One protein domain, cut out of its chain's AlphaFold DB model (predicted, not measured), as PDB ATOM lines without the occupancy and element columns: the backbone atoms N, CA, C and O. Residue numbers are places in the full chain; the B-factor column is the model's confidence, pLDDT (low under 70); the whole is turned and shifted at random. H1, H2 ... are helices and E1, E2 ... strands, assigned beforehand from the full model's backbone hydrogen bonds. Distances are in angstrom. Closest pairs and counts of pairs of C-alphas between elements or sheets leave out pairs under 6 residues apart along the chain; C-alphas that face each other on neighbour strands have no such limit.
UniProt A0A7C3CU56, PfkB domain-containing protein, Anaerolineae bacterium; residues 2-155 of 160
ATOM      1  N   LEU A   2     -58.657 157.293 -42.240       45.91
ATOM      2  CA  LEU A   2     -58.580 156.636 -40.913       45.91
ATOM      3  C   LEU A   2     -57.187 156.673 -40.255       45.91
ATOM      4  O   LEU A   2     -57.093 156.952 -39.068       45.91
ATOM      5  N   ALA A   3     -56.110 156.467 -41.023       48.75
ATOM      6  CA  ALA A   3     -54.740 156.501 -40.489       48.75
ATOM      7  C   ALA A   3     -54.334 157.871 -39.905       48.75
ATOM      8  O   ALA A   3     -53.441 157.934 -39.077       48.75
ATOM      9  N   PHE A   4     -54.997 158.961 -40.320       48.28
ATOM     10  CA  PHE A   4     -54.775 160.299 -39.760       48.28
ATOM     11  C   PHE A   4     -55.449 160.464 -38.393       48.28
ATOM     12  O   PHE A   4     -54.893 161.115 -37.524       48.28
ATOM     13  N   ILE A   5     -56.623 159.860 -38.182       51.88
ATOM     14  CA  ILE A   5     -57.327 159.913 -36.892       51.88
ATOM     15  C   ILE A   5     -56.542 159.099 -35.850       51.88
ATOM     16  O   ILE A   5     -56.211 159.610 -34.788       51.88
ATOM     17  N   GLN A   6     -56.097 157.899 -36.231       51.78
ATOM     18  CA  GLN A   6     -55.414 156.963 -35.329       51.78
ATOM     19  C   GLN A   6     -54.092 157.474 -34.734       51.78
ATOM     20  O   GLN A   6     -53.691 156.983 -33.685       51.78
ATOM     21  N   THR A   7     -53.402 158.427 -35.372       58.59
ATOM     22  CA  THR A   7     -52.155 159.009 -34.835       58.59
ATOM     23  C   THR A   7     -52.386 160.213 -33.920       58.59
ATOM     24  O   THR A   7     -51.437 160.685 -33.301       58.59
ATOM     25  N   HIS A   8     -53.615 160.737 -33.862       64.69
ATOM     26  CA  HIS A   8     -53.981 161.901 -33.047       64.69
ATOM     27  C   HIS A   8     -54.904 161.538 -31.875       64.69
ATOM     28  O   HIS A   8     -55.210 162.400 -31.053       64.69
ATOM     29  N   ASP A   9     -55.322 160.275 -31.779       79.06
ATOM     30  CA  ASP A   9     -56.077 159.766 -30.641       79.06
ATOM     31  C   ASP A   9     -55.167 159.648 -29.407       79.06
ATOM     32  O   ASP A   9     -54.018 159.204 -29.495       79.06
ATOM     33  N   VAL A  10     -55.699 160.022 -28.242       82.31
ATOM     34  CA  VAL A  10     -55.022 159.887 -26.948       82.31
ATOM     35  C   VAL A  10     -55.775 158.863 -26.108       82.31
ATOM     36  O   VAL A  10     -56.969 159.017 -25.857       82.31
ATOM     37  N   LEU A  11     -55.076 157.823 -25.662       83.06
ATOM     38  CA  LEU A  11     -55.575 156.855 -24.695       83.06
ATOM     39  C   LEU A  11     -55.083 157.259 -23.302       83.06
ATOM     40  O   LEU A  11     -53.886 157.179 -23.032       83.06
ATOM     41  N   VAL A  12     -56.007 157.685 -22.438       83.25
ATOM     42  CA  VAL A  12     -55.726 158.058 -21.044       83.25
ATOM     43  C   VAL A  12     -56.237 156.956 -20.118       83.25
ATOM     44  O   VAL A  12     -57.406 156.581 -20.197       83.25
ATOM     45  N   CYS A  13     -55.370 156.435 -19.249       83.75
ATOM     46  CA  CYS A  13     -55.707 155.365 -18.308       83.75
ATOM     47  C   CYS A  13     -55.263 155.748 -16.896       83.75
ATOM     48  O   CYS A  13     -54.125 156.172 -16.717       83.75
ATOM     49  N   ARG A  14     -56.101 155.515 -15.886       82.88
ATOM     50  CA  ARG A  14     -55.655 155.546 -14.491       82.88
ATOM     51  C   ARG A  14     -55.194 154.155 -14.069       82.88
ATOM     52  O   ARG A  14     -55.892 153.175 -14.336       82.88
ATOM     53  N   TYR A  15     -54.038 154.073 -13.425       79.31
ATOM     54  CA  TYR A  15     -53.609 152.881 -12.709       79.31
ATOM     55  C   TYR A  15     -54.179 152.918 -11.288       79.31
ATOM     56  O   TYR A  15     -54.125 153.946 -10.615       79.31
ATOM     57  N   ASP A  16     -54.733 151.797 -10.841       75.88
ATOM     58  CA  ASP A  16     -55.273 151.647  -9.493       75.88
ATOM     59  C   ASP A  16     -54.849 150.286  -8.935       75.88
ATOM     60  O   ASP A  16     -55.257 149.237  -9.440       75.88
ATOM     61  N   ILE A  17     -54.011 150.318  -7.896       71.56
ATOM     62  CA  ILE A  17     -53.429 149.127  -7.269       71.56
ATOM     63  C   ILE A  17     -54.477 148.262  -6.553       71.56
ATOM     64  O   ILE A  17     -54.244 147.075  -6.323       71.56
ATOM     65  N   ALA A  18     -55.649 148.819  -6.227       69.69
ATOM     66  CA  ALA A  18     -56.715 148.094  -5.544       69.69
ATOM     67  C   ALA A  18     -57.443 147.083  -6.451       69.69
ATOM     68  O   ALA A  18     -58.202 146.246  -5.954       69.69
ATOM     69  N   TYR A  19     -57.224 147.134  -7.771       66.12
ATOM     70  CA  TYR A  19     -57.933 146.309  -8.748       66.12
ATOM     71  C   TYR A  19     -56.995 145.442  -9.593       66.12
ATOM     72  O   TYR A  19     -55.776 145.580  -9.604       66.12
ATOM     73  N   SER A  20     -57.582 144.491 -10.324       69.81
ATOM     74  CA  SER A  20     -56.825 143.667 -11.264       69.81
ATOM     75  C   SER A  20     -56.220 144.526 -12.377       69.81
ATOM     76  O   SER A  20     -56.939 145.119 -13.181       69.81
ATOM     77  N   ASN A  21     -54.896 144.476 -12.499       74.50
ATOM     78  CA  ASN A  21     -54.155 145.180 -13.546       74.50
ATOM     79  C   ASN A  21     -54.387 144.623 -14.957       74.50
ATOM     80  O   ASN A  21     -53.910 145.208 -15.921       74.50
ATOM     81  N   ALA A  22     -55.139 143.530 -15.120       78.38
ATOM     82  CA  ALA A  22     -55.345 142.900 -16.423       78.38
ATOM     83  C   ALA A  22     -55.931 143.864 -17.475       78.38
ATOM     84  O   ALA A  22     -55.587 143.761 -18.653       78.38
ATOM     85  N   GLY A  23     -56.790 144.801 -17.054       80.81
ATOM     86  CA  GLY A  23     -57.331 145.847 -17.926       80.81
ATOM     87  C   GLY A  23     -56.278 146.885 -18.321       80.81
ATOM     88  O   GLY A  23     -56.138 147.197 -19.502       80.81
ATOM     89  N   PHE A  24     -55.495 147.365 -17.354       83.38
ATOM     90  CA  PHE A  24     -54.411 148.315 -17.595       83.38
ATOM     91  C   PHE A  24     -53.316 147.708 -18.488       83.38
ATOM     92  O   PHE A  24     -52.950 148.295 -19.504       83.38
ATOM     93  N   ASP A  25     -52.884 146.477 -18.197       85.25
ATOM     94  CA  ASP A  25     -51.940 145.710 -19.018       85.25
ATOM     95  C   ASP A  25     -52.440 145.553 -20.453       85.25
ATOM     96  O   ASP A  25     -51.667 145.632 -21.410       85.25
ATOM     97  N   LEU A  26     -53.743 145.308 -20.623       84.19
ATOM     98  CA  LEU A  26     -54.331 145.182 -21.946       84.19
ATOM     99  C   LEU A  26     -54.219 146.497 -22.719       84.19
ATOM    100  O   LEU A  26     -53.795 146.470 -23.870       84.19
ATOM    101  N   LEU A  27     -54.546 147.625 -22.092       84.50
ATOM    102  CA  LEU A  27     -54.515 148.946 -22.723       84.50
ATOM    103  C   LEU A  27     -53.091 149.427 -23.036       84.50
ATOM    104  O   LEU A  27     -52.845 149.970 -24.117       84.50
ATOM    105  N   ILE A  28     -52.150 149.210 -22.119       86.75
ATOM    106  CA  ILE A  28     -50.793 149.754 -22.233       86.75
ATOM    107  C   ILE A  28     -49.851 148.811 -22.985       86.75
ATOM    108  O   ILE A  28     -49.116 149.253 -23.869       86.75
ATOM    109  N   LEU A  29     -49.877 147.512 -22.678       86.06
ATOM    110  CA  LEU A  29     -48.882 146.561 -23.182       86.06
ATOM    111  C   LEU A  29     -49.366 145.762 -24.395       86.06
ATOM    112  O   LEU A  29     -48.563 145.413 -25.257       86.06
ATOM    113  N   LYS A  30     -50.661 145.426 -24.457       85.12
ATOM    114  CA  LYS A  30     -51.169 144.436 -25.427       85.12
ATOM    115  C   LYS A  30     -51.943 145.045 -26.588       85.12
ATOM    116  O   LYS A  30     -51.955 144.455 -27.666       85.12
ATOM    117  N   LEU A  31     -52.610 146.181 -26.387       84.56
ATOM    118  CA  LEU A  31     -53.447 146.804 -27.405       84.56
ATOM    119  C   LEU A  31     -52.571 147.459 -28.487       84.56
ATOM    120  O   LEU A  31     -51.867 148.436 -28.194       84.56
ATOM    121  N   PRO A  32     -52.628 146.989 -29.750       85.50
ATOM    122  CA  PRO A  32     -52.008 147.699 -30.856       85.50
ATOM    123  C   PRO A  32     -52.747 149.024 -31.069       85.50
ATOM    124  O   PRO A  32     -53.860 149.070 -31.588       85.50
ATOM    125  N   PHE A  33     -52.112 150.110 -30.641       84.81
ATOM    126  CA  PHE A  33     -52.622 151.472 -30.740       84.81
ATOM    127  C   PHE A  33     -51.493 152.387 -31.214       84.81
ATOM    128  O   PHE A  33     -50.398 152.369 -30.648       84.81
ATOM    129  N   ALA A  34     -51.759 153.117 -32.300       85.25
ATOM    130  CA  ALA A  34     -50.795 153.981 -32.986       85.25
ATOM    131  C   ALA A  34     -50.819 155.437 -32.485       85.25
ATOM    132  O   ALA A  34     -49.988 156.237 -32.912       85.25
ATOM    133  N   GLY A  35     -51.782 155.772 -31.623       88.94
ATOM    134  CA  GLY A  35     -51.920 157.087 -31.015       88.94
ATOM    135  C   GLY A  35     -51.030 157.258 -29.789       88.94
ATOM    136  O   GLY A  35     -50.084 156.498 -29.565       88.94
ATOM    137  N   LYS A  36     -51.355 158.268 -28.985       92.56
ATOM    138  CA  LYS A  36     -50.597 158.642 -27.790       92.56
ATOM    139  C   LYS A  36     -51.125 157.947 -26.547       92.56
ATOM    140  O   LYS A  36     -52.332 157.934 -26.323       92.56
ATOM    141  N   ARG A  37     -50.240 157.387 -25.724       94.88
ATOM    142  CA  ARG A  37     -50.616 156.754 -24.453       94.88
ATOM    143  C   ARG A  37     -50.229 157.641 -23.280       94.88
ATOM    144  O   ARG A  37     -49.082 158.064 -23.153       94.88
ATOM    145  N   VAL A  38     -51.197 157.890 -22.415       95.38
ATOM    146  CA  VAL A  38     -51.048 158.679 -21.196       95.38
ATOM    147  C   VAL A  38     -51.536 157.832 -20.033       95.38
ATOM    148  O   VAL A  38     -52.622 157.252 -20.101       95.38
ATOM    149  N   ALA A  39     -50.743 157.759 -18.971       95.06
ATOM    150  CA  ALA A  39     -51.163 157.112 -17.737       95.06
ATOM    151  C   ALA A  39     -51.107 158.080 -16.561       95.06
ATOM    152  O   ALA A  39     -50.159 158.855 -16.437       95.06
ATOM    153  N   ASP A  40     -52.109 157.989 -15.697       93.38
ATOM    154  CA  ASP A  40     -52.090 158.568 -14.360       93.38
ATOM    155  C   ASP A  40     -51.886 157.449 -13.340       93.38
ATOM    156  O   ASP A  40     -52.711 156.541 -13.228       93.38
ATOM    157  N   PHE A  41     -50.771 157.499 -12.620       91.44
ATOM    158  CA  PHE A  41     -50.451 156.559 -11.555       91.44
ATOM    159  C   PHE A  41     -50.969 157.030 -10.188       91.44
ATOM    160  O   PHE A  41     -50.840 156.298  -9.216       91.44
ATOM    161  N   GLY A  42     -51.602 158.196 -10.070       88.88
ATOM    162  CA  GLY A  42     -52.123 158.667  -8.789       88.88
ATOM    163  C   GLY A  42     -51.015 158.909  -7.760       88.88
ATOM    164  O   GLY A  42     -49.923 159.355  -8.115       88.88
ATOM    165  N   ASP A  43     -51.310 158.664  -6.483       87.88
ATOM    166  CA  ASP A  43     -50.390 158.950  -5.381       87.88
ATOM    167  C   ASP A  43     -49.284 157.895  -5.269       87.88
ATOM    168  O   ASP A  43     -49.544 156.707  -5.087       87.88
ATOM    169  N   TRP A  44     -48.034 158.342  -5.351       84.50
ATOM    170  CA  TRP A  44     -46.835 157.535  -5.169       84.50
ATOM    171  C   TRP A  44     -46.840 156.755  -3.852       84.50
ATOM    172  O   TRP A  44     -46.383 155.614  -3.822       84.50
ATOM    173  N   PHE A  45     -47.367 157.327  -2.769       82.75
ATOM    174  CA  PHE A  45     -47.329 156.691  -1.451       82.75
ATOM    175  C   PHE A  45     -48.302 155.513  -1.310       82.75
ATOM    176  O   PHE A  45     -48.101 154.663  -0.439       82.75
ATOM    177  N   ASP A  46     -49.290 155.399  -2.202       80.81
ATOM    178  CA  ASP A  46     -50.246 154.285  -2.209       80.81
ATOM    179  C   ASP A  46     -49.608 152.960  -2.662       80.81
ATOM    180  O   ASP A  46     -50.186 151.888  -2.480       80.81
ATOM    181  N   TYR A  47     -48.400 153.001  -3.231       72.81
ATOM    182  CA  TYR A  47     -47.776 151.837  -3.853       72.81
ATOM    183  C   TYR A  47     -46.980 150.942  -2.897       72.81
ATOM    184  O   TYR A  47     -46.558 149.879  -3.338       72.81
ATOM    185  N   ALA A  48     -46.776 151.312  -1.625       65.81
ATOM    186  CA  ALA A  48     -46.223 150.480  -0.536       65.81
ATOM    187  C   ALA A  48     -45.116 149.451  -0.916       65.81
ATOM    188  O   ALA A  48     -45.073 148.345  -0.373       65.81
ATOM    189  N   GLY A  49     -44.204 149.798  -1.834       66.62
ATOM    190  CA  GLY A  49     -43.126 148.916  -2.322       66.62
ATOM    191  C   GLY A  49     -43.328 148.244  -3.694       66.62
ATOM    192  O   GLY A  49     -42.393 147.644  -4.210       66.62
ATOM    193  N   GLU A  50     -44.479 148.392  -4.350       72.69
ATOM    194  CA  GLU A  50     -44.753 147.924  -5.724       72.69
ATOM    195  C   GLU A  50     -44.396 148.947  -6.820       72.69
ATOM    196  O   GLU A  50     -44.791 148.821  -7.980       72.69
ATOM    197  N   HIS A  51     -43.618 149.965  -6.469       74.50
ATOM    198  CA  HIS A  51     -43.334 151.127  -7.306       74.50
ATOM    199  C   HIS A  51     -42.539 150.749  -8.564       74.50
ATOM    200  O   HIS A  51     -42.719 151.349  -9.621       74.50
ATOM    201  N   GLU A  52     -41.719 149.693  -8.482       79.38
ATOM    202  CA  GLU A  52     -40.967 149.154  -9.623       79.38
ATOM    203  C   GLU A  52     -41.875 148.707 -10.774       79.38
ATOM    204  O   GLU A  52     -41.466 148.718 -11.936       79.38
ATOM    205  N   ARG A  53     -43.138 148.360 -10.482       80.00
ATOM    206  CA  ARG A  53     -44.103 147.964 -11.513       80.00
ATOM    207  C   ARG A  53     -44.421 149.113 -12.460       80.00
ATOM    208  O   ARG A  53     -44.639 148.852 -13.639       80.00
ATOM    209  N   ILE A  54     -44.398 150.358 -11.977       86.62
ATOM    210  CA  ILE A  54     -44.609 151.553 -12.808       86.62
ATOM    211  C   ILE A  54     -43.579 151.579 -13.940       86.62
ATOM    212  O   ILE A  54     -43.927 151.840 -15.092       86.62
ATOM    213  N   PHE A  55     -42.326 151.229 -13.636       89.50
ATOM    214  CA  PHE A  55     -41.217 151.290 -14.588       89.50
ATOM    215  C   PHE A  55     -41.425 150.356 -15.781       89.50
ATOM    216  O   PHE A  55     -41.050 150.706 -16.896       89.50
ATOM    217  N   GLY A  56     -42.107 149.223 -15.577       89.69
ATOM    218  CA  GLY A  56     -42.449 148.277 -16.642       89.69
ATOM    219  C   GLY A  56     -43.393 148.832 -17.716       89.69
ATOM    220  O   GLY A  56     -43.503 148.237 -18.787       89.69
ATOM    221  N   TYR A  57     -44.059 149.964 -17.463       91.94
ATOM    222  CA  TYR A  57     -44.971 150.598 -18.419       91.94
ATOM    223  C   TYR A  57     -44.372 151.822 -19.122       91.94
ATOM    224  O   TYR A  57     -44.879 152.212 -20.173       91.94
ATOM    225  N   LEU A  58     -43.323 152.440 -18.569       94.06
ATOM    226  CA  LEU A  58     -42.867 153.774 -18.993       94.06
ATOM    227  C   LEU A  58     -42.388 153.835 -20.450       94.06
ATOM    228  O   LEU A  58     -42.531 154.872 -21.091       94.06
ATOM    229  N   ASP A  59     -41.873 152.738 -21.004       94.12
ATOM    230  CA  ASP A  59     -41.453 152.685 -22.413       94.12
ATOM    231  C   ASP A  59     -42.615 152.671 -23.405       94.12
ATOM    232  O   ASP A  59     -42.458 153.040 -24.566       94.12
ATOM    233  N   GLN A  60     -43.802 152.279 -22.947       93.69
ATOM    234  CA  GLN A  60     -44.999 152.196 -23.779       93.69
ATOM    235  C   GLN A  60     -45.834 153.480 -23.727       93.69
ATOM    236  O   GLN A  60     -46.797 153.619 -24.485       93.69
ATOM    237  N   LEU A  61     -45.492 154.407 -22.831       95.69
ATOM    238  CA  LEU A  61     -46.221 155.644 -22.585       95.69
ATOM    239  C   LEU A  61     -45.531 156.834 -23.260       95.69
ATOM    240  O   LEU A  61     -44.310 156.881 -23.391       95.69
ATOM    241  N   ASP A  62     -46.320 157.826 -23.663       96.81
ATOM    242  CA  ASP A  62     -45.818 159.144 -24.051       96.81
ATOM    243  C   ASP A  62     -45.732 160.068 -22.828       96.81
ATOM    244  O   ASP A  62     -44.754 160.800 -22.679       96.81
ATOM    245  N   LEU A  63     -46.732 160.012 -21.941       98.06
ATOM    246  CA  LEU A  63     -46.791 160.778 -20.693       98.06
ATOM    247  C   LEU A  63     -47.156 159.866 -19.516       98.06
ATOM    248  O   LEU A  63     -48.058 159.032 -19.628       98.06
ATOM    249  N   ALA A  64     -46.499 160.075 -18.380       97.38
ATOM    250  CA  ALA A  64     -46.829 159.435 -17.112       97.38
ATOM    251  C   ALA A  64     -46.979 160.503 -16.025       97.38
ATOM    252  O   ALA A  64     -46.037 161.255 -15.770       97.38
ATOM    253  N   PHE A  65     -48.147 160.564 -15.391       97.50
ATOM    254  CA  PHE A  65     -48.414 161.439 -14.254       97.50
ATOM    255  C   PHE A  65     -48.282 160.662 -12.947       97.50
ATOM    256  O   PHE A  65     -48.787 159.546 -12.834       97.50
ATOM    257  N   ILE A  66     -47.587 161.253 -11.977       95.31
ATOM    258  CA  ILE A  66     -47.423 160.733 -10.619       95.31
ATOM    259  C   ILE A  66     -47.647 161.892  -9.641       95.31
ATOM    260  O   ILE A  66     -47.082 162.973  -9.808       95.31
ATOM    261  N   SER A  67     -48.450 161.691  -8.604       94.12
ATOM    262  CA  SER A  67     -48.515 162.602  -7.461       94.12
ATOM    263  C   SER A  67     -47.506 162.158  -6.410       94.12
ATOM    264  O   SER A  67     -47.436 160.977  -6.095       94.12
ATOM    265  N   GLY A  68     -46.705 163.079  -5.881       94.62
ATOM    266  CA  GLY A  68     -45.676 162.744  -4.903       94.62
ATOM    267  C   GLY A  68     -44.954 163.977  -4.374       94.62
ATOM    268  O   GLY A  68     -45.526 165.061  -4.260       94.62
ATOM    269  N   ASP A  69     -43.678 163.808  -4.057       95.88
ATOM    270  CA  ASP A  69     -42.818 164.825  -3.458       95.88
ATOM    271  C   ASP A  69     -41.426 164.878  -4.123       95.88
ATOM    272  O   ASP A  69     -41.185 164.290  -5.179       95.88
ATOM    273  N   TRP A  70     -40.489 165.619  -3.532       96.75
ATOM    274  CA  TRP A  70     -39.130 165.718  -4.072       96.75
ATOM    275  C   TRP A  70     -38.337 164.409  -3.982       96.75
ATOM    276  O   TRP A  70     -37.507 164.164  -4.853       96.75
ATOM    277  N   GLU A  71     -38.616 163.543  -3.004       94.75
ATOM    278  CA  GLU A  71     -38.013 162.206  -2.951       94.75
ATOM    279  C   GLU A  71     -38.489 161.360  -4.139       94.75
ATOM    280  O   GLU A  71     -37.689 160.711  -4.817       94.75
ATOM    281  N   THR A  72     -39.775 161.465  -4.479       94.62
ATOM    282  CA  THR A  72     -40.346 160.870  -5.693       94.62
ATOM    283  C   THR A  72     -39.608 161.360  -6.946       94.62
ATOM    284  O   THR A  72     -39.219 160.563  -7.801       94.62
ATOM    285  N   VAL A  73     -39.341 162.669  -7.049       97.00
ATOM    286  CA  VAL A  73     -38.561 163.248  -8.160       97.00
ATOM    287  C   VAL A  73     -37.159 162.644  -8.243       97.00
ATOM    288  O   VAL A  73     -36.719 162.281  -9.338       97.00
ATOM    289  N   ASP A  74     -36.468 162.510  -7.113       95.88
ATOM    290  CA  ASP A  74     -35.115 161.956  -7.065       95.88
ATOM    291  C   ASP A  74     -35.073 160.483  -7.501       95.88
ATOM    292  O   ASP A  74     -34.150 160.091  -8.222       95.88
ATOM    293  N   VAL A  75     -36.098 159.691  -7.163       94.06
ATOM    294  CA  VAL A  75     -36.244 158.298  -7.620       94.06
ATOM    295  C   VAL A  75     -36.428 158.217  -9.138       94.06
ATOM    296  O   VAL A  75     -35.764 157.423  -9.806       94.06
ATOM    297  N   PHE A  76     -37.304 159.044  -9.712       95.12
ATOM    298  CA  PHE A  76     -37.633 158.971 -11.140       95.12
ATOM    299  C   PHE A  76     -36.620 159.659 -12.057       95.12
ATOM    300  O   PHE A  76     -36.540 159.340 -13.247       95.12
ATOM    301  N   ARG A  77     -35.818 160.594 -11.545       96.81
ATOM    302  CA  ARG A  77     -34.831 161.321 -12.353       96.81
ATOM    303  C   ARG A  77     -33.852 160.412 -13.111       96.81
ATOM    304  O   ARG A  77     -33.744 160.602 -14.324       96.81
ATOM    305  N   PRO A  78     -33.162 159.435 -12.492       96.12
ATOM    306  CA  PRO A  78     -32.294 158.512 -13.230       96.12
ATOM    307  C   PRO A  78     -33.067 157.565 -14.161       96.12
ATOM    308  O   PRO A  78     -32.518 157.081 -15.146       96.12
ATOM    309  N   ILE A  79     -34.344 157.303 -13.888       94.88
ATOM    310  CA  ILE A  79     -35.191 156.453 -14.735       94.88
ATOM    311  C   ILE A  79     -35.555 157.192 -16.024       94.88
ATOM    312  O   ILE A  79     -35.521 156.607 -17.103       94.88
ATOM    313  N   SER A  80     -35.784 158.506 -15.932       96.88
ATOM    314  CA  SER A  80     -36.122 159.355 -17.079       96.88
ATOM    315  C   SER A  80     -35.059 159.395 -18.187       96.88
ATOM    316  O   SER A  80     -35.353 159.863 -19.283       96.88
ATOM    317  N   THR A  81     -33.825 158.936 -17.937       96.81
ATOM    318  CA  THR A  81     -32.783 158.806 -18.977       96.81
ATOM    319  C   THR A  81     -32.917 157.530 -19.806       96.81
ATOM    320  O   THR A  81     -32.235 157.396 -20.818       96.81
ATOM    321  N   HIS A  82     -33.749 156.585 -19.370       94.06
ATOM    322  CA  HIS A  82     -33.869 155.253 -19.958       94.06
ATOM    323  C   HIS A  82     -35.296 154.899 -20.380       94.06
ATOM    324  O   HIS A  82     -35.493 153.789 -20.856       94.06
ATOM    325  N   CYS A  83     -36.264 155.809 -20.225       93.81
ATOM    326  CA  CYS A  83     -37.642 155.579 -20.650       93.81
ATOM    327  C   CYS A  83     -38.093 156.518 -21.772       93.81
ATOM    328  O   CYS A  83     -37.594 157.638 -21.906       93.81
ATOM    329  N   HIS A  84     -39.081 156.080 -22.556       94.56
ATOM    330  CA  HIS A  84     -39.716 156.917 -23.582       94.56
ATOM    331  C   HIS A  84     -40.630 158.011 -22.994       94.56
ATOM    332  O   HIS A  84     -40.652 159.142 -23.493       94.56
ATOM    333  N   ALA A  85     -41.371 157.695 -21.927       97.19
ATOM    334  CA  ALA A  85     -42.325 158.621 -21.325       97.19
ATOM    335  C   ALA A  85     -41.673 159.906 -20.805       97.19
ATOM    336  O   ALA A  85     -40.605 159.890 -20.191       97.19
ATOM    337  N   GLN A  86     -42.388 161.020 -20.959       98.38
ATOM    338  CA  GLN A  86     -42.143 162.202 -20.139       98.38
ATOM    339  C   GLN A  86     -42.810 161.984 -18.783       98.38
ATOM    340  O   GLN A  86     -44.005 161.682 -18.725       98.38
ATOM    341  N   LEU A  87     -42.048 162.138 -17.701       98.25
ATOM    342  CA  LEU A  87     -42.556 161.905 -16.350       98.25
ATOM    343  C   LEU A  87     -42.953 163.237 -15.730       98.25
ATOM    344  O   LEU A  87     -42.131 164.150 -15.644       98.25
ATOM    345  N   ILE A  88     -44.212 163.358 -15.327       98.50
ATOM    346  CA  ILE A  88     -44.763 164.570 -14.738       98.50
ATOM    347  C   ILE A  88     -45.130 164.257 -13.296       98.50
ATOM    348  O   ILE A  88     -46.005 163.437 -13.032       98.50
ATOM    349  N   ILE A  89     -44.458 164.932 -12.369       97.94
ATOM    350  CA  ILE A  89     -44.629 164.728 -10.935       97.94
ATOM    351  C   ILE A  89     -45.286 165.971 -10.346       97.94
ATOM    352  O   ILE A  89     -44.703 167.059 -10.382       97.94
ATOM    353  N   THR A  90     -46.505 165.840  -9.828       97.38
ATOM    354  CA  THR A  90     -47.189 166.927  -9.115       97.38
ATOM    355  C   THR A  90     -46.822 166.897  -7.637       97.38
ATOM    356  O   THR A  90     -46.883 165.846  -7.008       97.38
ATOM    357  N   LEU A  91     -46.476 168.062  -7.087       96.69
ATOM    358  CA  LEU A  91     -45.910 168.257  -5.746       96.69
ATOM    359  C   LEU A  91     -46.848 169.078  -4.839       96.69
ATOM    360  O   LEU A  91     -46.408 169.831  -3.964       96.69
ATOM    361  N   GLY A  92     -48.154 169.043  -5.122       92.44
ATOM    362  CA  GLY A  92     -49.158 169.869  -4.447       92.44
ATOM    363  C   GLY A  92     -48.809 171.364  -4.477       92.44
ATOM    364  O   GLY A  92     -48.575 171.950  -5.535       92.44
ATOM    365  N   ALA A  93     -48.734 171.991  -3.300       92.00
ATOM    366  CA  ALA A  93     -48.430 173.419  -3.157       92.00
ATOM    367  C   ALA A  93     -47.021 173.819  -3.642       92.00
ATOM    368  O   ALA A  93     -46.753 175.005  -3.836       92.00
ATOM    369  N   GLN A  94     -46.115 172.860  -3.861       96.31
ATOM    370  CA  GLN A  94     -44.779 173.124  -4.408       96.31
ATOM    371  C   GLN A  94     -44.760 173.150  -5.948       96.31
ATOM    372  O   GLN A  94     -43.722 173.443  -6.547       96.31
ATOM    373  N   GLY A  95     -45.901 172.895  -6.597       97.69
ATOM    374  CA  GLY A  95     -46.055 172.940  -8.047       97.69
ATOM    375  C   GLY A  95     -45.884 171.577  -8.702       97.69
ATOM    376  O   GLY A  95     -46.471 170.594  -8.267       97.69
ATOM    377  N   SER A  96     -45.117 171.525  -9.787       98.62
ATOM    378  CA  SER A  96     -44.921 170.306 -10.577       98.62
ATOM    379  C   SER A  96     -43.553 170.270 -11.249       98.62
ATOM    380  O   SER A  96     -42.943 171.308 -11.518       98.62
ATOM    381  N   VAL A  97     -43.070 169.067 -11.534       98.75
ATOM    382  CA  VAL A  97     -41.804 168.810 -12.218       98.75
ATOM    383  C   VAL A  97     -42.059 167.956 -13.452       98.75
ATOM    384  O   VAL A  97     -42.779 166.970 -13.377       98.75
ATOM    385  N   ALA A  98     -41.426 168.304 -14.573       98.75
ATOM    386  CA  ALA A  98     -41.257 167.394 -15.699       98.75
ATOM    387  C   ALA A  98     -39.824 166.849 -15.725       98.75
ATOM    388  O   ALA A  98     -38.862 167.622 -15.633       98.75
ATOM    389  N   LEU A  99     -39.695 165.535 -15.893       98.56
ATOM    390  CA  LEU A  99     -38.436 164.836 -16.119       98.56
ATOM    391  C   LEU A  99     -38.401 164.276 -17.540       98.56
ATOM    392  O   LEU A  99     -39.330 163.597 -17.979       98.56
ATOM    393  N   SER A 100     -37.315 164.566 -18.249       97.50
ATOM    394  CA  SER A 100     -37.106 164.124 -19.627       97.50
ATOM    395  C   SER A 100     -35.624 163.954 -19.897       97.50
ATOM    396  O   SER A 100     -34.862 164.920 -19.805       97.50
ATOM    397  N   ASN A 101     -35.195 162.730 -20.203       95.94
ATOM    398  CA  ASN A 101     -33.795 162.414 -20.467       95.94
ATOM    399  C   ASN A 101     -32.842 162.938 -19.363       95.94
ATOM    400  O   ASN A 101     -31.836 163.600 -19.633       95.94
ATOM    401  N   GLY A 102     -33.219 162.744 -18.093       95.31
ATOM    402  CA  GLY A 102     -32.471 163.202 -16.913       95.31
ATOM    403  C   GLY A 102     -32.535 164.710 -16.632       95.31
ATOM    404  O   GLY A 102     -32.069 165.163 -15.576       95.31
ATOM    405  N   GLN A 103     -33.110 165.496 -17.547       97.44
ATOM    406  CA  GLN A 103     -33.353 166.921 -17.353       97.44
ATOM    407  C   GLN A 103     -34.574 167.132 -16.471       97.44
ATOM    408  O   GLN A 103     -35.585 166.453 -16.623       97.44
ATOM    409  N   LEU A 104     -34.469 168.112 -15.577       98.25
ATOM    410  CA  LEU A 104     -35.517 168.490 -14.642       98.25
ATOM    411  C   LEU A 104     -36.004 169.897 -14.972       98.25
ATOM    412  O   LEU A 104     -35.214 170.841 -15.043       98.25
ATOM    413  N   ILE A 105     -37.315 170.040 -15.147       98.62
ATOM    414  CA  ILE A 105     -37.976 171.328 -15.344       98.62
ATOM    415  C   ILE A 105     -39.018 171.490 -14.243       98.62
ATOM    416  O   ILE A 105     -40.027 170.795 -14.241       98.62
ATOM    417  N   HIS A 106     -38.773 172.411 -13.313       98.75
ATOM    418  CA  HIS A 106     -39.707 172.726 -12.231       98.75
ATOM    419  C   HIS A 106     -40.576 173.929 -12.598       98.75
ATOM    420  O   HIS A 106     -40.069 174.957 -13.056       98.75
ATOM    421  N   GLN A 107     -41.879 173.789 -12.378       98.69
ATOM    422  CA  GLN A 107     -42.874 174.848 -12.434       98.69
ATOM    423  C   GLN A 107     -43.491 174.996 -11.038       98.69
ATOM    424  O   GLN A 107     -44.277 174.137 -10.629       98.69
ATOM    425  N   PRO A 108     -43.168 176.072 -10.301       98.19
ATOM    426  CA  PRO A 108     -43.816 176.369  -9.030       98.19
ATOM    427  C   PRO A 108     -45.333 176.509  -9.188       98.19
ATOM    428  O   PRO A 108     -45.814 176.931 -10.247       98.19
ATOM    429  N   ALA A 109     -46.079 176.195  -8.125       95.75
ATOM    430  CA  ALA A 109     -47.505 176.488  -8.071       95.75
ATOM    431  C   ALA A 109     -47.725 177.997  -8.248       95.75
ATOM    432  O   ALA A 109     -46.968 178.818  -7.720       95.75
ATOM    433  N   LEU A 110     -48.754 178.365  -9.009       96.00
ATOM    434  CA  LEU A 110     -49.105 179.769  -9.169       96.00
ATOM    435  C   LEU A 110     -49.820 180.266  -7.906       96.00
ATOM    436  O   LEU A 110     -50.598 179.518  -7.311       96.00
ATOM    437  N   PRO A 111     -49.572 181.515  -7.477       90.81
ATOM    438  CA  PRO A 111     -50.248 182.070  -6.317       90.81
ATOM    439  C   PRO A 111     -51.745 182.215  -6.597       90.81
ATOM    440  O   PRO A 111     -52.145 182.768  -7.622       90.81
ATOM    441  N   VAL A 112     -52.568 181.763  -5.655       87.31
ATOM    442  CA  VAL A 112     -54.027 181.888  -5.708       87.31
ATOM    443  C   VAL A 112     -54.487 182.709  -4.509       87.31
ATOM    444  O   VAL A 112     -54.071 182.452  -3.382       87.31
ATOM    445  N   ALA A 113     -55.327 183.719  -4.746       83.50
ATOM    446  CA  ALA A 113     -55.770 184.642  -3.697       83.50
ATOM    447  C   ALA A 113     -56.676 183.975  -2.646       83.50
ATOM    448  O   ALA A 113     -56.656 184.359  -1.479       83.50
ATOM    449  N   GLN A 114     -57.466 182.984  -3.061       83.25
ATOM    450  CA  GLN A 114     -58.366 182.227  -2.202       83.25
ATOM    451  C   GLN A 114     -58.506 180.805  -2.745       83.25
ATOM    452  O   GLN A 114     -58.817 180.630  -3.920       83.25
ATOM    453  N   ILE A 115     -58.294 179.814  -1.882       84.88
ATOM    454  CA  ILE A 115     -58.535 178.401  -2.184       84.88
ATOM    455  C   ILE A 115     -59.941 178.064  -1.688       84.88
ATOM    456  O   ILE A 115     -60.234 178.256  -0.506       84.88
ATOM    457  N   ILE A 116     -60.811 177.618  -2.593       80.50
ATOM    458  CA  ILE A 116     -62.195 177.226  -2.300       80.50
ATOM    459  C   ILE A 116     -62.298 175.706  -2.177       80.50
ATOM    460  O   ILE A 116     -62.837 175.212  -1.188       80.50
ATOM    461  N   ASP A 117     -61.759 174.979  -3.152       77.69
ATOM    462  CA  ASP A 117     -61.789 173.519  -3.232       77.69
ATOM    463  C   ASP A 117     -60.553 173.035  -4.000       77.69
ATOM    464  O   ASP A 117     -60.092 173.698  -4.924       77.69
ATOM    465  N   THR A 118     -59.983 171.900  -3.609       79.38
ATOM    466  CA  THR A 118     -58.841 171.275  -4.298       79.38
ATOM    467  C   THR A 118     -59.265 170.112  -5.194       79.38
ATOM    468  O   THR A 118     -58.449 169.587  -5.960       79.38
ATOM    469  N   THR A 119     -60.533 169.704  -5.119       82.31
ATOM    470  CA  THR A 119     -61.089 168.585  -5.880       82.31
ATOM    471  C   THR A 119     -60.945 168.830  -7.381       82.31
ATOM    472  O   THR A 119     -61.358 169.862  -7.900       82.31
ATOM    473  N   GLY A 120     -60.343 167.875  -8.094       82.06
ATOM    474  CA  GLY A 120     -60.170 167.938  -9.550       82.06
ATOM    475  C   GLY A 120     -59.035 168.839 -10.044       82.06
ATOM    476  O   GLY A 120     -58.798 168.893 -11.247       82.06
ATOM    477  N   CYS A 121     -58.281 169.506  -9.162       86.31
ATOM    478  CA  CYS A 121     -57.139 170.328  -9.585       86.31
ATOM    479  C   CYS A 121     -56.051 169.501 -10.291       86.31
ATOM    480  O   CYS A 121     -55.432 169.984 -11.239       86.31
ATOM    481  N   GLY A 122     -55.841 168.255  -9.850       89.25
ATOM    482  CA  GLY A 122     -54.947 167.301 -10.512       89.25
ATOM    483  C   GLY A 122     -55.423 166.953 -11.921       89.25
ATOM    484  O   GLY A 122     -54.667 167.111 -12.874       89.25
ATOM    485  N   ASP A 123     -56.694 166.582 -12.079       91.31
ATOM    486  CA  ASP A 123     -57.275 166.251 -13.388       91.31
ATOM    487  C   ASP A 123     -57.223 167.448 -14.351       91.31
ATOM    488  O   ASP A 123     -56.836 167.318 -15.514       91.31
ATOM    489  N   ALA A 124     -57.549 168.644 -13.851       91.94
ATOM    490  CA  ALA A 124     -57.513 169.887 -14.613       91.94
ATOM    491  C   ALA A 124     -56.081 170.231 -15.071       91.94
ATOM    492  O   ALA A 124     -55.862 170.599 -16.231       91.94
ATOM    493  N   PHE A 125     -55.094 170.036 -14.189       95.88
ATOM    494  CA  PHE A 125     -53.676 170.137 -14.527       95.88
ATOM    495  C   PHE A 125     -53.294 169.150 -15.636       95.88
ATOM    496  O   PHE A 125     -52.722 169.560 -16.648       95.88
ATOM    497  N   GLN A 126     -53.611 167.862 -15.463       96.19
ATOM    498  CA  GLN A 126     -53.233 166.796 -16.394       96.19
ATOM    499  C   GLN A 126     -53.840 167.020 -17.780       96.19
ATOM    500  O   GLN A 126     -53.145 166.873 -18.790       96.19
ATOM    501  N   ALA A 127     -55.110 167.430 -17.843       94.38
ATOM    502  CA  ALA A 127     -55.797 167.733 -19.092       94.38
ATOM    503  C   ALA A 127     -55.122 168.894 -19.839       94.38
ATOM    504  O   ALA A 127     -54.736 168.748 -21.004       94.38
ATOM    505  N   ALA A 128     -54.914 170.029 -19.162       96.50
ATOM    506  CA  ALA A 128     -54.280 171.199 -19.763       96.50
ATOM    507  C   ALA A 128     -52.824 170.920 -20.169       96.50
ATOM    508  O   ALA A 128     -52.411 171.315 -21.265       96.50
ATOM    509  N   PHE A 129     -52.067 170.194 -19.340       98.12
ATOM    510  CA  PHE A 129     -50.711 169.756 -19.665       98.12
ATOM    511  C   PHE A 129     -50.704 168.900 -20.933       98.12
ATOM    512  O   PHE A 129     -49.973 169.203 -21.873       98.12
ATOM    513  N   THR A 130     -51.526 167.847 -20.974       96.81
ATOM    514  CA  THR A 130     -51.536 166.850 -22.053       96.81
ATOM    515  C   THR A 130     -51.823 167.497 -23.403       96.81
ATOM    516  O   THR A 130     -51.085 167.282 -24.367       96.81
ATOM    517  N   VAL A 131     -52.847 168.355 -23.465       95.06
ATOM    518  CA  VAL A 131     -53.208 169.087 -24.688       95.06
ATOM    519  C   VAL A 131     -52.058 169.985 -25.144       95.06
ATOM    520  O   VAL A 131     -51.645 169.923 -26.303       95.06
ATOM    521  N   ASN A 132     -51.498 170.787 -24.235       97.06
ATOM    522  CA  ASN A 132     -50.434 171.727 -24.584       97.06
ATOM    523  C   ASN A 132     -49.139 171.011 -24.976       97.06
ATOM    524  O   ASN A 132     -48.451 171.458 -25.898       97.06
ATOM    525  N   TYR A 133     -48.801 169.900 -24.322       97.75
ATOM    526  CA  TYR A 133     -47.612 169.129 -24.657       97.75
ATOM    527  C   TYR A 133     -47.729 168.507 -26.046       97.75
ATOM    528  O   TYR A 133     -46.834 168.699 -26.862       97.75
ATOM    529  N   PHE A 134     -48.838 167.837 -26.372       95.44
ATOM    530  CA  PHE A 134     -48.977 167.220 -27.693       95.44
ATOM    531  C   PHE A 134     -49.116 168.234 -28.834       95.44
ATOM    532  O   PHE A 134     -48.742 167.925 -29.963       95.44
ATOM    533  N   GLN A 135     -49.576 169.456 -28.558       93.19
ATOM    534  CA  GLN A 135     -49.609 170.531 -29.554       93.19
ATOM    535  C   GLN A 135     -48.245 171.198 -29.771       93.19
ATOM    536  O   GLN A 135     -47.900 171.539 -30.900       93.19
ATOM    537  N   SER A 136     -47.479 171.423 -28.700       95.69
ATOM    538  CA  SER A 136     -46.261 172.250 -28.751       95.69
ATOM    539  C   SER A 136     -44.955 171.462 -28.690       95.69
ATOM    540  O   SER A 136     -43.901 172.000 -29.019       95.69
ATOM    541  N   SER A 137     -45.004 170.212 -28.222       95.88
ATOM    542  CA  SER A 137     -43.840 169.417 -27.807       95.88
ATOM    543  C   SER A 137     -42.921 170.147 -26.810       95.88
ATOM    544  O   SER A 137     -41.722 169.879 -26.751       95.88
ATOM    545  N   ASN A 138     -43.460 171.086 -26.018       97.81
ATOM    546  CA  ASN A 138     -42.696 171.908 -25.083       97.81
ATOM    547  C   ASN A 138     -43.155 171.691 -23.634       97.81
ATOM    548  O   ASN A 138     -44.241 172.110 -23.232       97.81
ATOM    549  N   LEU A 139     -42.280 171.088 -22.826       98.38
ATOM    550  CA  LEU A 139     -42.553 170.783 -21.420       98.38
ATOM    551  C   LEU A 139     -42.777 172.033 -20.560       98.38
ATOM    552  O   LEU A 139     -43.638 172.014 -19.691       98.38
ATOM    553  N   ARG A 140     -42.046 173.132 -20.793       98.56
ATOM    554  CA  ARG A 140     -42.233 174.373 -20.015       98.56
ATOM    555  C   ARG A 140     -43.603 174.981 -20.281       98.56
ATOM    556  O   ARG A 140     -44.287 175.371 -19.341       98.56
ATOM    557  N   THR A 141     -44.005 175.029 -21.549       98.12
ATOM    558  CA  THR A 141     -45.330 175.514 -21.948       98.12
ATOM    559  C   THR A 141     -46.433 174.641 -21.355       98.12
ATOM    560  O   THR A 141     -47.383 175.170 -20.785       98.12
ATOM    561  N   ALA A 142     -46.283 173.316 -21.424       98.56
ATOM    562  CA  ALA A 142     -47.255 172.376 -20.876       98.56
ATOM    563  C   ALA A 142     -47.376 172.459 -19.345       98.56
ATOM    564  O   ALA A 142     -48.489 172.528 -18.829       98.56
ATOM    565  N   LEU A 143     -46.249 172.530 -18.621       98.62
ATOM    566  CA  LEU A 143     -46.234 172.713 -17.165       98.62
ATOM    567  C   LEU A 143     -46.948 174.004 -16.751       98.62
ATOM    568  O   LEU A 143     -47.771 173.988 -15.837       98.62
ATOM    569  N   LEU A 144     -46.656 175.120 -17.427       98.56
ATOM    570  CA  LEU A 144     -47.286 176.404 -17.127       98.56
ATOM    571  C   LEU A 144     -48.795 176.381 -17.405       98.56
ATOM    572  O   LEU A 144     -49.572 176.926 -16.619       98.56
ATOM    573  N   ALA A 145     -49.215 175.748 -18.502       98.19
ATOM    574  CA  ALA A 145     -50.628 175.596 -18.833       98.19
ATOM    575  C   ALA A 145     -51.366 174.755 -17.781       98.19
ATOM    576  O   ALA A 145     -52.408 175.182 -17.286       98.19
ATOM    577  N   GLY A 146     -50.787 173.621 -17.372       97.75
ATOM    578  CA  GLY A 146     -51.308 172.804 -16.276       97.75
ATOM    579  C   GLY A 146     -51.431 173.596 -14.975       97.75
ATOM    580  O   GLY A 146     -52.491 173.606 -14.351       97.75
ATOM    581  N   ALA A 147     -50.377 174.317 -14.582       97.62
ATOM    582  CA  ALA A 147     -50.370 175.116 -13.355       97.62
ATOM    583  C   ALA A 147     -51.412 176.247 -13.383       97.62
ATOM    584  O   ALA A 147     -52.033 176.540 -12.362       97.62
ATOM    585  N   THR A 148     -51.627 176.859 -14.550       96.62
ATOM    586  CA  THR A 148     -52.652 177.892 -14.758       96.62
ATOM    587  C   THR A 148     -54.051 177.315 -14.603       96.62
ATOM    588  O   THR A 148     -54.869 177.899 -13.896       96.62
ATOM    589  N   GLN A 149     -54.315 176.156 -15.208       95.31
ATOM    590  CA  GLN A 149     -55.623 175.519 -15.111       95.31
ATOM    591  C   GLN A 149     -55.923 175.057 -13.678       95.31
ATOM    592  O   GLN A 149     -57.000 175.336 -13.164       95.31
ATOM    593  N   ALA A 150     -54.954 174.440 -12.995       92.75
ATOM    594  CA  ALA A 150     -55.106 174.057 -11.590       92.75
ATOM    595  C   ALA A 150     -55.399 175.268 -10.692       92.75
ATOM    596  O   ALA A 150     -56.289 175.216  -9.848       92.75
ATOM    597  N   ALA A 151     -54.686 176.380 -10.899       91.69
ATOM    598  CA  ALA A 151     -54.901 177.611 -10.147       91.69
ATOM    599  C   ALA A 151     -56.310 178.190 -10.338       91.69
ATOM    600  O   ALA A 151     -56.873 178.728  -9.388       91.69
ATOM    601  N   GLN A 152     -56.889 178.062 -11.535       89.25
ATOM    602  CA  GLN A 152     -58.268 178.472 -11.805       89.25
ATOM    603  C   GLN A 152     -59.281 177.549 -11.124       89.25
ATOM    604  O   GLN A 152     -60.219 178.040 -10.499       89.25
ATOM    605  N   THR A 153     -59.077 176.231 -11.182       85.81
ATOM    606  CA  THR A 153     -59.971 175.255 -10.537       85.81
ATOM    607  C   THR A 153     -59.986 175.418  -9.015       85.81
ATOM    608  O   THR A 153     -61.055 175.369  -8.416       85.81
ATOM    609  N   LEU A 154     -58.848 175.768  -8.392       82.44
ATOM    610  CA  LEU A 154     -58.771 176.069  -6.951       82.44
ATOM    611  C   LEU A 154     -59.729 177.184  -6.488       82.44
ATOM    612  O   LEU A 154     -60.022 177.295  -5.296       82.44
ATOM    613  N   GLN A 155     -60.185 178.039  -7.407       77.69
ATOM    614  CA  GLN A 155     -61.062 179.181  -7.132       77.69
ATOM    615  C   GLN A 155     -62.549 178.878  -7.367       77.69
ATOM    616  O   GLN A 155     -63.369 179.792  -7.279       77.69
TER     617      GLN A 155
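This is residues 2 to 155 of the 160 residues of the protein "PfkB domain-containing protein" of Anaerolineae bacterium (UniProt A0A7C3CU56). A twisted sheet of six strands makes the core, with two long helices, H6 and H7, packed over one face as a helical hairpin, and two shorter helices on the opposite face, H2 over the edge strand E1 and H5 over E4. The short helix H1 lies beyond the first residue of E1, with its centre 24.6 A from the mean of the C-alphas, the farthest of the elements. The printed part has 154 residues with seven named helices and six named strands, in the order H1 E1 H2 E2 H3 H4 E3 H5 E4 E5 E6 H6 H7. The sheet runs E1 E2 E3 E4 E5 E6 and is mixed, and the class is mixed, helices and strands. The whole is compact, with a radius of gyration of the C-alphas of 15.2 A and spans of 46 by 40 by 30 A.

E1, residues 10 to 14, and E2, residues 36 to 43, are parallel at 19 degrees, with N 11 and O 36 2.8 A apart, within hydrogen-bond range. E3, residues 63 to 67, is parallel to E2 at 9 degrees, with N 65 and O 39 at 2.8 A. E4, residues 86 to 90, is parallel to E3 at 21 degrees, with N 88 and O 64 at 2.8 A. E4, E5 of residues 96 to 100 and E6 of residues 103 to 107 form a meander, each strand the antiparallel neighbour of the one before; N 89 and O 97 are 2.8 A apart, and N 98 and O 105 2.9 A. H6, residues 121 to 136, and H7, residues 139 to 153, are on the same face of the sheet. They touch, the closest C-alphas being those of Phe 125 and Gly 146, 4.0 A apart, and run opposite ways at a shallow tilt of 33 degrees, only just short of steep. H7 has a height of 9.2 A over the sheet and runs along the strands, over E5 and, only just, E6, on which 3 of its C-alphas fall. The closest C-alphas of H6 and E3 are those of Gln 126 and Phe 65, 7.5 A apart. On the opposite face, H5, residues 70 to 76, is over E4 at a height of 9.0 A and runs along the strands. H2, residues 22 to 30, on the same face as H5, is over E1 at a height of 10.4 A and runs slantwise to the strands. H3, residues 44 to 47, only grazes the sheet; H4, residues 52 to 55, is apart from H3 and only just not on the sheet, with 4 pairs of C-alphas within 10 A. H1, residues 2 to 6, is not on the sheet and touches no helix. Three strand-helix-strand units, parallel neighbour strands with helices between, have right-handed crossovers: E1, H2, E2; E2, H3 H4, E3; and E3, H5, E4. In H1, H2, H5, H6 and H7 every O i to N i+4 pair is within hydrogen-bond range; H3 and H4 are too short for such a pair.

E2, the longest strand, measures 22.4 A from C-alpha 36 at (-50.597, 158.642, -27.790) to C-alpha 43. H6 measures 22.1 A and H7 21.0 A, with C-alpha 153 at (-59.971, 175.255, -10.537). H1 begins with C-alpha 2 at (-58.580, 156.636, -40.913).

The C-alphas farthest apart are those of Leu 2 and Ala 113, 46.7 A. The printed part has no cut. The link from E6 to H6 is long, residues 108 to 120. The mean pLDDT of the printed part is 88.6; residues 2 to 8, 18 to 20 and 48 to 49 are under 70.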